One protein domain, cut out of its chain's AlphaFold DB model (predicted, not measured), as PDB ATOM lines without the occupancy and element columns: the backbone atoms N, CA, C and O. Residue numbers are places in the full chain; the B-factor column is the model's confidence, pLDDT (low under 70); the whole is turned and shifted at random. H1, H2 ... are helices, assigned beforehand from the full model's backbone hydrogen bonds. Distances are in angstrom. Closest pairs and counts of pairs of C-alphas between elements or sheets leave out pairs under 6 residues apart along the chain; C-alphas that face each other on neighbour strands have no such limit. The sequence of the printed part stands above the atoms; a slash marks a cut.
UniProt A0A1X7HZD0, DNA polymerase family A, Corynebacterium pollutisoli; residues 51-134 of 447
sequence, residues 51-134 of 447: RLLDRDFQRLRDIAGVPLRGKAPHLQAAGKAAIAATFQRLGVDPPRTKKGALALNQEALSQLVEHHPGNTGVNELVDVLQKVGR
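What this domain is: This is residues 51 to 134 of the 447 residues of the protein "DNA polymerase family A" of Corynebacterium pollutisoli (UniProt A0A1X7HZD0). Three helices, H1, H4 and H3, make a row with H4 in the middle, neighbours running opposite ways, and H2 packs on one side of this row, by the last residues of H1. Two long links join H1 to H2 and H2 to H3, the second looping out to Lys 98. The printed part has 84 residues with four named helices, H1 to H4 in order, and no named strand; the class is all helix. It is compact, with a radius of gyration of the C-alphas of 11.8 A, and rounded, spanning 31 by 28 by 22 A.

Where its parts are: H1, residues 51 to 64, begins at C-alpha 51 (9.067, 30.253, -44.216) and is 19.8 A long from first to last C-alpha. After residues 65 to 76 comes H2, residues 77 to 89, 18.2 A long, with C-alpha 77 at (4.511, 13.051, -61.089). Residues 90 to 105 lead to H3, residues 106 to 115, 14.3 A long. H4, residues 120 to 132, is 18.5 A long and ends at C-alpha 132 (2.590, 21.041, -47.056).

How they stand to each other: H1 touches H2 with residues 63 to 64 alone; the closest C-alphas, of Ala 64 and Thr 86, are 5.6 A apart. These two helices run the same way at a steep tilt of 56 degrees. H1 touches H4, closest at the C-alphas of Leu 53 and Val 132, 6.1 A apart; they run opposite ways at a tilt of 37 degrees, only just steep. H2 and H4 are close but not clearly touching, the closest C-alphas, of Phe 87 and Val 122, being 6.9 A apart. H3 and H4 touch and form a helical hairpin, opposite ways at a shallow tilt of 8 degrees, with the C-alphas of Val 113 and Asn 123 closest at 5.9 A. H3 is apart from H1 and from H2. In H1, H2, H3 and H4 every O i to N i+4 pair is within hydrogen-bond range.

The domain as a whole: The two C-alphas farthest apart, of Arg 51 and Lys 98, are 34.6 A apart. The printed part has no cut. The links H1 to H2 and H2 to H3 are long, with 12 and 16 residues; the link H3 to H4 is tight, with 4. The mean pLDDT of the printed part is 90.6, and no printed residue is under 70.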
ATOM      1  N   ARG A  51       7.899  30.789 -44.939       86.31
ATOM      2  CA  ARG A  51       9.067  30.253 -44.216       86.31
ATOM      3  C   ARG A  51       8.792  28.860 -43.644       86.31
ATOM      4  O   ARG A  51       9.621  27.961 -43.793       86.31
ATOM      5  N   LEU A  52       7.621  28.660 -43.031       84.56
ATOM      6  CA  LEU A  52       7.199  27.356 -42.504       84.56
ATOM      7  C   LEU A  52       7.072  26.316 -43.623       84.56
ATOM      8  O   LEU A  52       7.590  25.207 -43.509       84.56
ATOM      9  N   LEU A  53       6.441  26.695 -44.733       86.50
ATOM     10  CA  LEU A  53       6.233  25.816 -45.876       86.50
ATOM     11  C   LEU A  53       7.559  25.420 -46.540       86.50
ATOM     12  O   LEU A  53       7.723  24.261 -46.919       86.50
ATOM     13  N   ASP A  54       8.518  26.342 -46.646       88.94
ATOM     14  CA  ASP A  54       9.859  26.056 -47.163       88.94
ATOM     15  C   ASP A  54      10.600  25.049 -46.267       88.94
ATOM     16  O   ASP A  54      11.201  24.091 -46.770       88.94
ATOM     17  N   ARG A  55      10.491  25.196 -44.939       89.88
ATOM     18  CA  ARG A  55      11.025  24.230 -43.963       89.88
ATOM     19  C   ARG A  55      10.366  22.857 -44.107       89.88
ATOM     20  O   ARG A  55      11.063  21.843 -44.142       89.88
ATOM     21  N   ASP A  56       9.044  22.811 -44.232       91.25
ATOM     22  CA  ASP A  56       8.301  21.554 -44.353       91.25
ATOM     23  C   ASP A  56       8.580  20.858 -45.694       91.25
ATOM     24  O   ASP A  56       8.714  19.633 -45.748       91.25
ATOM     25  N   PHE A  57       8.770  21.613 -46.781       92.50
ATOM     26  CA  PHE A  57       9.234  21.056 -48.053       92.50
ATOM     27  C   PHE A  57      10.658  20.519 -47.971       92.50
ATOM     28  O   PHE A  57      10.933  19.461 -48.548       92.50
ATOM     29  N   GLN A  58      11.554  21.198 -47.251       93.69
ATOM     30  CA  GLN A  58      12.893  20.677 -46.996       93.69
ATOM     31  C   GLN A  58      12.815  19.355 -46.222       93.69
ATOM     32  O   GLN A  58      13.426  18.373 -46.642       93.69
ATOM     33  N   ARG A  59      11.968  19.272 -45.187       93.56
ATOM     34  CA  ARG A  59      11.752  18.019 -44.452       93.56
ATOM     35  C   ARG A  59      11.174  16.917 -45.341       93.56
ATOM     36  O   ARG A  59      11.640  15.781 -45.294       93.56
ATOM     37  N   LEU A  60      10.205  17.244 -46.196       94.44
ATOM     38  CA  LEU A  60       9.608  16.283 -47.126       94.44
ATOM     39  C   LEU A  60      10.629  15.755 -48.141       94.44
ATOM     40  O   LEU A  60      10.603  14.575 -48.498       94.44
ATOM     41  N   ARG A  61      11.542  16.614 -48.604       94.94
ATOM     42  CA  ARG A  61      12.673  16.197 -49.434       94.94
ATOM     43  C   ARG A  61      13.587  15.239 -48.675       94.94
ATOM     44  O   ARG A  61      13.980  14.231 -49.253       94.94
ATOM     45  N   ASP A  62      13.912  15.531 -47.422       95.38
ATOM     46  CA  ASP A  62      14.834  14.707 -46.636       95.38
ATOM     47  C   ASP A  62      14.254  13.311 -46.348       95.38
ATOM     48  O   ASP A  62      14.958  12.310 -46.464       95.38
ATOM     49  N   ILE A  63      12.952  13.227 -46.050       94.19
ATOM     50  CA  ILE A  63      12.266  11.956 -45.762       94.19
ATOM     51  C   ILE A  63      12.005  11.156 -47.045       94.19
ATOM     52  O   ILE A  63      12.281   9.953 -47.119       94.19
ATOM     53  N   ALA A  64      11.427  11.816 -48.053       94.31
ATOM     54  CA  ALA A  64      10.800  11.148 -49.190       94.31
ATOM     55  C   ALA A  64      11.457  11.449 -50.543       94.31
ATOM     56  O   ALA A  64      11.038  10.885 -51.549       94.31
ATOM     57  N   GLY A  65      12.464  12.322 -50.615       93.38
ATOM     58  CA  GLY A  65      13.142  12.675 -51.869       93.38
ATOM     59  C   GLY A  65      12.299  13.530 -52.821       93.38
ATOM     60  O   GLY A  65      12.570  13.568 -54.022       93.38
ATOM     61  N   VAL A  66      11.260  14.202 -52.316       93.75
ATOM     62  CA  VAL A  66      10.397  15.071 -53.131       93.75
ATOM     63  C   VAL A  66      11.194  16.288 -53.639       93.75
ATOM     64  O   VAL A  66      11.924  16.908 -52.863       93.75
ATOM     65  N   PRO A  67      11.073  16.672 -54.925       90.69
ATOM     66  CA  PRO A  67      11.731  17.871 -55.447       90.69
ATOM     67  C   PRO A  67      11.255  19.160 -54.758       90.69
ATOM     68  O   PRO A  67      10.087  19.279 -54.414       90.69
ATOM     69  N   LEU A  68      12.128  20.165 -54.643       89.25
ATOM     70  CA  LEU A  68      11.763  21.479 -54.076       89.25
ATOM     71  C   LEU A  68      11.257  22.485 -55.119       89.25
ATOM     72  O   LEU A  68      10.714  23.527 -54.773       89.25
ATOM     73  N   ARG A  69      11.471  22.217 -56.413       84.00
ATOM     74  CA  ARG A  69      11.158  23.172 -57.485       84.00
ATOM     75  C   ARG A  69       9.788  22.907 -58.099       84.00
ATOM     76  O   ARG A  69       9.429  21.764 -58.362       84.00
ATOM     77  N   GLY A  70       9.094  23.991 -58.441       78.25
ATOM     78  CA  GLY A  70       7.813  23.970 -59.143       78.25
ATOM     79  C   GLY A  70       6.623  24.209 -58.217       78.25
ATOM     80  O   GLY A  70       6.720  24.103 -57.002       78.25
ATOM     81  N   LYS A  71       5.473  24.555 -58.799       81.38
ATOM     82  CA  LYS A  71       4.246  24.783 -58.031       81.38
ATOM     83  C   LYS A  71       3.721  23.452 -57.484       81.38
ATOM     84  O   LYS A  71       3.443  22.550 -58.277       81.38
ATOM     85  N   ALA A  72       3.579  23.359 -56.158       85.44
ATOM     86  CA  ALA A  72       3.122  22.171 -55.428       85.44
ATOM     87  C   ALA A  72       3.863  20.880 -55.853       85.44
ATOM     88  O   ALA A  72       3.250  19.964 -56.413       85.44
ATOM     89  N   PRO A  73       5.185  20.786 -55.620       89.31
ATOM     90  CA  PRO A  73       6.018  19.726 -56.191       89.31
ATOM     91  C   PRO A  73       5.640  18.322 -55.693       89.31
ATOM     92  O   PRO A  73       5.721  17.356 -56.454       89.31
ATOM     93  N   HIS A  74       5.115  18.211 -54.470       90.62
ATOM     94  CA  HIS A  74       4.578  16.970 -53.900       90.62
ATOM     95  C   HIS A  74       3.389  16.390 -54.696       90.62
ATOM     96  O   HIS A  74       3.140  15.188 -54.649       90.62
ATOM     97  N   LEU A  75       2.670  17.212 -55.474       90.19
ATOM     98  CA  LEU A  75       1.547  16.771 -56.312       90.19
ATOM     99  C   LEU A  75       1.937  16.440 -57.755       90.19
ATOM    100  O   LEU A  75       1.105  15.913 -58.508       90.19
ATOM    101  N   GLN A  76       3.171  16.741 -58.152       91.56
ATOM    102  CA  GLN A  76       3.683  16.437 -59.485       91.56
ATOM    103  C   GLN A  76       4.068  14.959 -59.600       91.56
ATOM    104  O   GLN A  76       4.191  14.260 -58.597       91.56
ATOM    105  N   ALA A  77       4.248  14.469 -60.830       91.44
ATOM    106  CA  ALA A  77       4.511  13.051 -61.089       91.44
ATOM    107  C   ALA A  77       5.718  12.519 -60.294       91.44
ATOM    108  O   ALA A  77       5.598  11.492 -59.629       91.44
ATOM    109  N   ALA A  78       6.835  13.254 -60.294       92.25
ATOM    110  CA  ALA A  78       8.038  12.885 -59.548       92.25
ATOM    111  C   ALA A  78       7.807  12.880 -58.027       92.25
ATOM    112  O   ALA A  78       8.153  11.909 -57.364       92.25
ATOM    113  N   GLY A  79       7.162  13.920 -57.481       93.44
ATOM    114  CA  GLY A  79       6.841  13.995 -56.052       93.44
ATOM    115  C   GLY A  79       5.906  12.871 -55.603       93.44
ATOM    116  O   GLY A  79       6.193  12.183 -54.628       93.44
ATOM    117  N   LYS A  80       4.837  12.603 -56.363       94.19
ATOM    118  CA  LYS A  80       3.905  11.495 -56.091       94.19
ATOM    119  C   LYS A  80       4.588  10.133 -56.139       94.19
ATOM    120  O   LYS A  80       4.285   9.286 -55.305       94.19
ATOM    121  N   ALA A  81       5.486   9.917 -57.101       93.94
ATOM    122  CA  ALA A  81       6.253   8.678 -57.194       93.94
ATOM    123  C   ALA A  81       7.170   8.500 -55.974       93.94
ATOM    124  O   ALA A  81       7.181   7.427 -55.377       93.94
ATOM    125  N   ALA A  82       7.867   9.562 -55.567       95.69
ATOM    126  CA  ALA A  82       8.763   9.555 -54.417       95.69
ATOM    127  C   ALA A  82       8.010   9.288 -53.095       95.69
ATOM    128  O   ALA A  82       8.412   8.434 -52.304       95.69
ATOM    129  N   ILE A  83       6.850   9.925 -52.904       96.50
ATOM    130  CA  ILE A  83       5.966   9.692 -51.751       96.50
ATOM    131  C   ILE A  83       5.444   8.250 -51.737       96.50
ATOM    132  O   ILE A  83       5.531   7.576 -50.715       96.50
ATOM    133  N   ALA A  84       4.934   7.749 -52.867       95.69
ATOM    134  CA  ALA A  84       4.411   6.386 -52.956       95.69
ATOM    135  C   ALA A  84       5.492   5.329 -52.676       95.69
ATOM    136  O   ALA A  84       5.244   4.394 -51.918       95.69
ATOM    137  N   ALA A  85       6.694   5.508 -53.231       96.12
ATOM    138  CA  ALA A  85       7.837   4.642 -52.960       96.12
ATOM    139  C   ALA A  85       8.266   4.705 -51.485       96.12
ATOM    140  O   ALA A  85       8.653   3.692 -50.907       96.12
ATOM    141  N   THR A  86       8.160   5.878 -50.855       96.62
ATOM    142  CA  THR A  86       8.486   6.040 -49.435       96.62
ATOM    143  C   THR A  86       7.488   5.311 -48.541       96.62
ATOM    144  O   THR A  86       7.927   4.593 -47.650       96.62
ATOM    145  N   PHE A  87       6.179   5.398 -48.807       96.94
ATOM    146  CA  PHE A  87       5.180   4.593 -48.087       96.94
ATOM    147  C   PHE A  87       5.469   3.091 -48.198       96.94
ATOM    148  O   PHE A  87       5.526   2.399 -47.184       96.94
ATOM    149  N   GLN A  88       5.775   2.608 -49.405       95.50
ATOM    150  CA  GLN A  88       6.134   1.202 -49.623       95.50
ATOM    151  C   GLN A  88       7.405   0.799 -48.865       95.50
ATOM    152  O   GLN A  88       7.443  -0.264 -48.250       95.50
ATOM    153  N   ARG A  89       8.433   1.659 -48.850       95.62
ATOM    154  CA  ARG A  89       9.664   1.448 -48.068       95.62
ATOM    155  C   ARG A  89       9.394   1.397 -46.562       95.62
ATOM    156  O   ARG A  89      10.086   0.676 -45.853       95.62
ATOM    157  N   LEU A  90       8.396   2.138 -46.091       94.88
ATOM    158  CA  LEU A  90       7.925   2.122 -44.705       94.88
ATOM    159  C   LEU A  90       6.990   0.937 -44.400       94.88
ATOM    160  O   LEU A  90       6.476   0.844 -43.287       94.88
ATOM    161  N   GLY A  91       6.780   0.030 -45.360       93.44
ATOM    162  CA  GLY A  91       6.001  -1.193 -45.177       93.44
ATOM    163  C   GLY A  91       4.488  -0.996 -45.236       93.44
ATOM    164  O   GLY A  91       3.761  -1.851 -44.738       93.44
ATOM    165  N   VAL A  92       4.007   0.110 -45.816       94.12
ATOM    166  CA  VAL A  92       2.570   0.392 -45.944       94.12
ATOM    167  C   VAL A  92       2.173   0.661 -47.389       94.12
ATOM    168  O   VAL A  92       2.931   1.237 -48.177       94.12
ATOM    169  N   ASP A  93       0.952   0.268 -47.743       93.12
ATOM    170  CA  ASP A  93       0.406   0.582 -49.054       93.12
ATOM    171  C   ASP A  93       0.013   2.064 -49.130       93.12
ATOM    172  O   ASP A  93      -0.688   2.574 -48.253       93.12
ATOM    173  N   PRO A  94       0.432   2.789 -50.184       92.19
ATOM    174  CA  PRO A  94       0.091   4.193 -50.318       92.19
ATOM    175  C   PRO A  94      -1.424   4.358 -50.518       92.19
ATOM    176  O   PRO A  94      -2.011   3.653 -51.349       92.19
ATOM    177  N   PRO A  95      -2.066   5.329 -49.846       92.00
ATOM    178  CA  PRO A  95      -3.502   5.548 -49.963       92.00
ATOM    179  C   PRO A  95      -3.874   5.941 -51.394       92.00
ATOM    180  O   PRO A  95      -3.221   6.777 -52.025       92.00
ATOM    181  N   ARG A  96      -4.946   5.355 -51.937       92.56
ATOM    182  CA  ARG A  96      -5.396   5.597 -53.317       92.56
ATOM    183  C   ARG A  96      -6.871   5.958 -53.377       92.56
ATOM    184  O   ARG A  96      -7.708   5.424 -52.661       92.56
ATOM    185  N   THR A  97      -7.200   6.860 -54.293       89.31
ATOM    186  CA  THR A  97      -8.582   7.170 -54.670       89.31
ATOM    187  C   THR A  97      -9.221   5.987 -55.403       89.31
ATOM    188  O   THR A  97      -8.525   5.130 -55.946       89.31
ATOM    189  N   LYS A  98     -10.554   6.000 -55.557       83.94
ATOM    190  CA  LYS A  98     -11.290   5.013 -56.378       83.94
ATOM    191  C   LYS A  98     -10.777   4.894 -57.822       83.94
ATOM    192  O   LYS A  98     -10.989   3.875 -58.461       83.94
ATOM    193  N   LYS A  99     -10.114   5.936 -58.341       86.38
ATOM    194  CA  LYS A  99      -9.504   5.966 -59.682       86.38
ATOM    195  C   LYS A  99      -8.031   5.516 -59.690       86.38
ATOM    196  O   LYS A  99      -7.347   5.717 -60.685       86.38
ATOM    197  N   GLY A 100      -7.509   4.982 -58.584       86.38
ATOM    198  CA  GLY A 100      -6.138   4.467 -58.459       86.38
ATOM    199  C   GLY A 100      -5.046   5.523 -58.238       86.38
ATOM    200  O   GLY A 100      -3.900   5.169 -57.951       86.38
ATOM    201  N   ALA A 101      -5.373   6.817 -58.326       88.25
ATOM    202  CA  ALA A 101      -4.429   7.903 -58.060       88.25
ATOM    203  C   ALA A 101      -4.114   8.023 -56.561       88.25
ATOM    204  O   ALA A 101      -5.015   7.836 -55.744       88.25
ATOM    205  N   LEU A 102      -2.871   8.385 -56.221       91.94
ATOM    206  CA  LEU A 102      -2.423   8.635 -54.845       91.94
ATOM    207  C   LEU A 102      -3.327   9.674 -54.158       91.94
ATOM    208  O   LEU A 102      -3.542  10.763 -54.698       91.94
ATOM    209  N   ALA A 103      -3.861   9.325 -52.991       91.56
ATOM    210  CA  ALA A 103      -4.757  10.153 -52.196       91.56
ATOM    211  C   ALA A 103      -3.985  10.786 -51.034       91.56
ATOM    212  O   ALA A 103      -3.684  10.122 -50.053       91.56
ATOM    213  N   LEU A 104      -3.677  12.078 -51.149       90.62
ATOM    214  CA  LEU A 104      -2.953  12.849 -50.127       90.62
ATOM    215  C   LEU A 104      -3.864  13.843 -49.389       90.62
ATOM    216  O   LEU A 104      -3.408  14.883 -48.931       90.62
ATOM    217  N   ASN A 105      -5.172  13.583 -49.352       88.00
ATOM    218  CA  ASN A 105      -6.099  14.416 -48.587       88.00
ATOM    219  C   ASN A 105      -6.056  14.036 -47.097       88.00
ATOM    220  O   ASN A 105      -5.621  12.940 -46.747       88.00
ATOM    221  N   GLN A 106      -6.516  14.947 -46.236       84.56
ATOM    222  CA  GLN A 106      -6.459  14.786 -44.783       84.56
ATOM    223  C   GLN A 106      -7.110  13.478 -44.312       84.56
ATOM    224  O   GLN A 106      -6.486  12.742 -43.562       84.56
ATOM    225  N   GLU A 107      -8.305  13.147 -44.813       84.81
ATOM    226  CA  GLU A 107      -9.030  11.923 -44.441       84.81
ATOM    227  C   GLU A 107      -8.223  10.652 -44.751       84.81
ATOM    228  O   GLU A 107      -8.049   9.802 -43.882       84.81
ATOM    229  N   ALA A 108      -7.681  10.534 -45.967       90.44
ATOM    230  CA  ALA A 108      -6.917   9.361 -46.385       90.44
ATOM    231  C   ALA A 108      -5.598   9.212 -45.612       90.44
ATOM    232  O   ALA A 108      -5.195   8.096 -45.293       90.44
ATOM    233  N   LEU A 109      -4.926  10.329 -45.312       91.94
ATOM    234  CA  LEU A 109      -3.683  10.326 -44.544       91.94
ATOM    235  C   LEU A 109      -3.929  10.006 -43.060       91.94
ATOM    236  O   LEU A 109      -3.192   9.207 -42.492       91.94
ATOM    237  N   SER A 110      -4.979  10.566 -42.451       88.44
ATOM    238  CA  SER A 110      -5.351  10.256 -41.064       88.44
ATOM    239  C   SER A 110      -5.752   8.790 -40.897       88.44
ATOM    240  O   SER A 110      -5.260   8.129 -39.989       88.44
ATOM    241  N   GLN A 111      -6.548   8.240 -41.823       88.19
ATOM    242  CA  GLN A 111      -6.878   6.808 -41.822       88.19
ATOM    243  C   GLN A 111      -5.628   5.932 -41.942       88.19
ATOM    244  O   GLN A 111      -5.565   4.862 -41.344       88.19
ATOM    245  N   LEU A 112      -4.621   6.353 -42.712       91.12
ATOM    246  CA  LEU A 112      -3.375   5.598 -42.823       91.12
ATOM    247  C   LEU A 112      -2.636   5.532 -41.476       91.12
ATOM    248  O   LEU A 112      -2.175   4.462 -41.095       91.12
ATOM    249  N   VAL A 113      -2.565   6.644 -40.740       91.88
ATOM    250  CA  VAL A 113      -1.973   6.682 -39.390       91.88
ATOM    251  C   VAL A 113      -2.755   5.800 -38.415       91.88
ATOM    252  O   VAL A 113      -2.152   5.016 -37.686       91.88
ATOM    253  N   GLU A 114      -4.088   5.858 -38.443       88.81
ATOM    254  CA  GLU A 114      -4.953   5.037 -37.583       88.81
ATOM    255  C   GLU A 114      -4.766   3.530 -37.805       88.81
ATOM    256  O   GLU A 114      -4.770   2.761 -36.845       88.81
ATOM    257  N   HIS A 115      -4.555   3.093 -39.050       89.69
ATOM    258  CA  HIS A 115      -4.268   1.687 -39.356       89.69
ATOM    259  C   HIS A 115      -2.832   1.266 -38.994       89.69
ATOM    260  O   HIS A 115      -2.540   0.069 -38.940       89.69
ATOM    261  N   HIS A 116      -1.934   2.224 -38.736       90.00
ATOM    262  CA  HIS A 116      -0.512   1.983 -38.475       90.00
ATOM    263  C   HIS A 116       0.026   2.774 -37.259       90.00
ATOM    264  O   HIS A 116       1.076   3.413 -37.369       90.00
ATOM    265  N   PRO A 117      -0.603   2.690 -36.068       84.31
ATOM    266  CA  PRO A 117      -0.349   3.606 -34.947       84.31
ATOM    267  C   PRO A 117       1.080   3.541 -34.372       84.31
ATOM    268  O   PRO A 117       1.523   4.482 -33.720       84.31
ATOM    269  N   GLY A 118       1.828   2.462 -34.633       88.50
ATOM    270  CA  GLY A 118       3.223   2.291 -34.199       88.50
ATOM    271  C   GLY A 118       4.286   2.624 -35.252       88.50
ATOM    272  O   GLY A 118       5.476   2.517 -34.962       88.50
ATOM    273  N   ASN A 119       3.902   2.990 -36.478       92.88
ATOM    274  CA  ASN A 119       4.862   3.255 -37.548       92.88
ATOM    275  C   ASN A 119       5.290   4.728 -37.532       92.88
ATOM    276  O   ASN A 119       4.701   5.577 -38.197       92.88
ATOM    277  N   THR A 120       6.341   5.026 -36.765       93.94
ATOM    278  CA  THR A 120       6.851   6.394 -36.580       93.94
ATOM    279  C   THR A 120       7.221   7.076 -37.896       93.94
ATOM    280  O   THR A 120       6.929   8.256 -38.061       93.94
ATOM    281  N   GLY A 121       7.784   6.343 -38.863       93.25
ATOM    282  CA  GLY A 121       8.126   6.894 -40.176       93.25
ATOM    283  C   GLY A 121       6.898   7.249 -41.021       93.25
ATOM    284  O   GLY A 121       6.914   8.250 -41.736       93.25
ATOM    285  N   VAL A 122       5.814   6.468 -40.924       94.00
ATOM    286  CA  VAL A 122       4.533   6.807 -41.574       94.00
ATOM    287  C   VAL A 122       3.913   8.026 -40.912       94.00
ATOM    288  O   VAL A 122       3.503   8.938 -41.624       94.00
ATOM    289  N   ASN A 123       3.892   8.067 -39.580       92.94
ATOM    290  CA  ASN A 123       3.347   9.195 -38.824       92.94
ATOM    291  C   ASN A 123       4.074  10.495 -39.178       92.94
ATOM    292  O   ASN A 123       3.430  11.502 -39.456       92.94
ATOM    293  N   GLU A 124       5.404  10.451 -39.246       94.31
ATOM    294  CA  GLU A 124       6.218  11.600 -39.624       94.31
ATOM    295  C   GLU A 124       5.961  12.049 -41.071       94.31
ATOM    296  O   GLU A 124       5.737  13.231 -41.332       94.31
ATOM    297  N   LEU A 125       5.955  11.112 -42.027       94.81
ATOM    298  CA  LEU A 125       5.674  11.440 -43.424       94.81
ATOM    299  C   LEU A 125       4.270  12.036 -43.583       94.81
ATOM    300  O   LEU A 125       4.090  12.996 -44.332       94.81
ATOM    301  N   VAL A 126       3.276  11.476 -42.891       93.56
ATOM    302  CA  VAL A 126       1.897  11.967 -42.907       93.56
ATOM    303  C   VAL A 126       1.801  13.369 -42.310       93.56
ATOM    304  O   VAL A 126       1.188  14.225 -42.944       93.56
ATOM    305  N   ASP A 127       2.427  13.628 -41.160       91.56
ATOM    306  CA  ASP A 127       2.444  14.951 -40.521       91.56
ATOM    307  C   ASP A 127       2.990  16.024 -41.477       91.56
ATOM    308  O   ASP A 127       2.326  17.026 -41.760       91.56
ATOM    309  N   VAL A 128       4.151  15.767 -42.087       91.88
ATOM    310  CA  VAL A 128       4.756  16.697 -43.052       91.88
ATOM    311  C   VAL A 128       3.870  16.873 -44.290       91.88
ATOM    312  O   VAL A 128       3.680  17.995 -44.759       91.88
ATOM    313  N   LEU A 129       3.278  15.792 -44.817       92.25
ATOM    314  CA  LEU A 129       2.361  15.857 -45.963       92.25
ATOM    315  C   LEU A 129       1.104  16.683 -45.665       92.25
ATOM    316  O   LEU A 129       0.642  17.428 -46.534       92.25
ATOM    317  N   GLN A 130       0.559  16.575 -44.454       88.88
ATOM    318  CA  GLN A 130      -0.588  17.367 -44.018       88.88
ATOM    319  C   GLN A 130      -0.237  18.856 -43.907       88.88
ATOM    320  O   GLN A 130      -1.055  19.693 -44.297       88.88
ATOM    321  N   LYS A 131       0.976  19.195 -43.448       86.69
ATOM    322  CA  LYS A 131       1.456  20.586 -43.385       86.69
ATOM    323  C   LYS A 131       1.642  21.196 -44.777       86.69
ATOM    324  O   LYS A 131       1.029  22.222 -45.071       86.69
ATOM    325  N   VAL A 132       2.364  20.526 -45.684       87.38
ATOM    326  CA  VAL A 132       2.590  21.041 -47.056       87.38
ATOM    327  C   VAL A 132       1.332  21.037 -47.933       87.38
ATOM    328  O   VAL A 132       1.279  21.716 -48.961       87.38
ATOM    329  N   GLY A 133       0.321  20.246 -47.565       79.19
ATOM    330  CA  GLY A 133      -0.956  20.158 -48.269       79.19
ATOM    331  C   GLY A 133      -1.851  21.390 -48.095       79.19
ATOM    332  O   GLY A 133      -2.832  21.533 -48.830       79.19
ATOM    333  N   ARG A 134      -1.531  22.299 -47.165       71.06
ATOM    334  CA  ARG A 134      -2.289  23.536 -46.916       71.06
ATOM    335  C   ARG A 134      -2.001  24.557 -48.024       71.06
ATOM    336  O   ARG A 134      -0.976  25.222 -48.024       71.06
TER     337      ARG A 134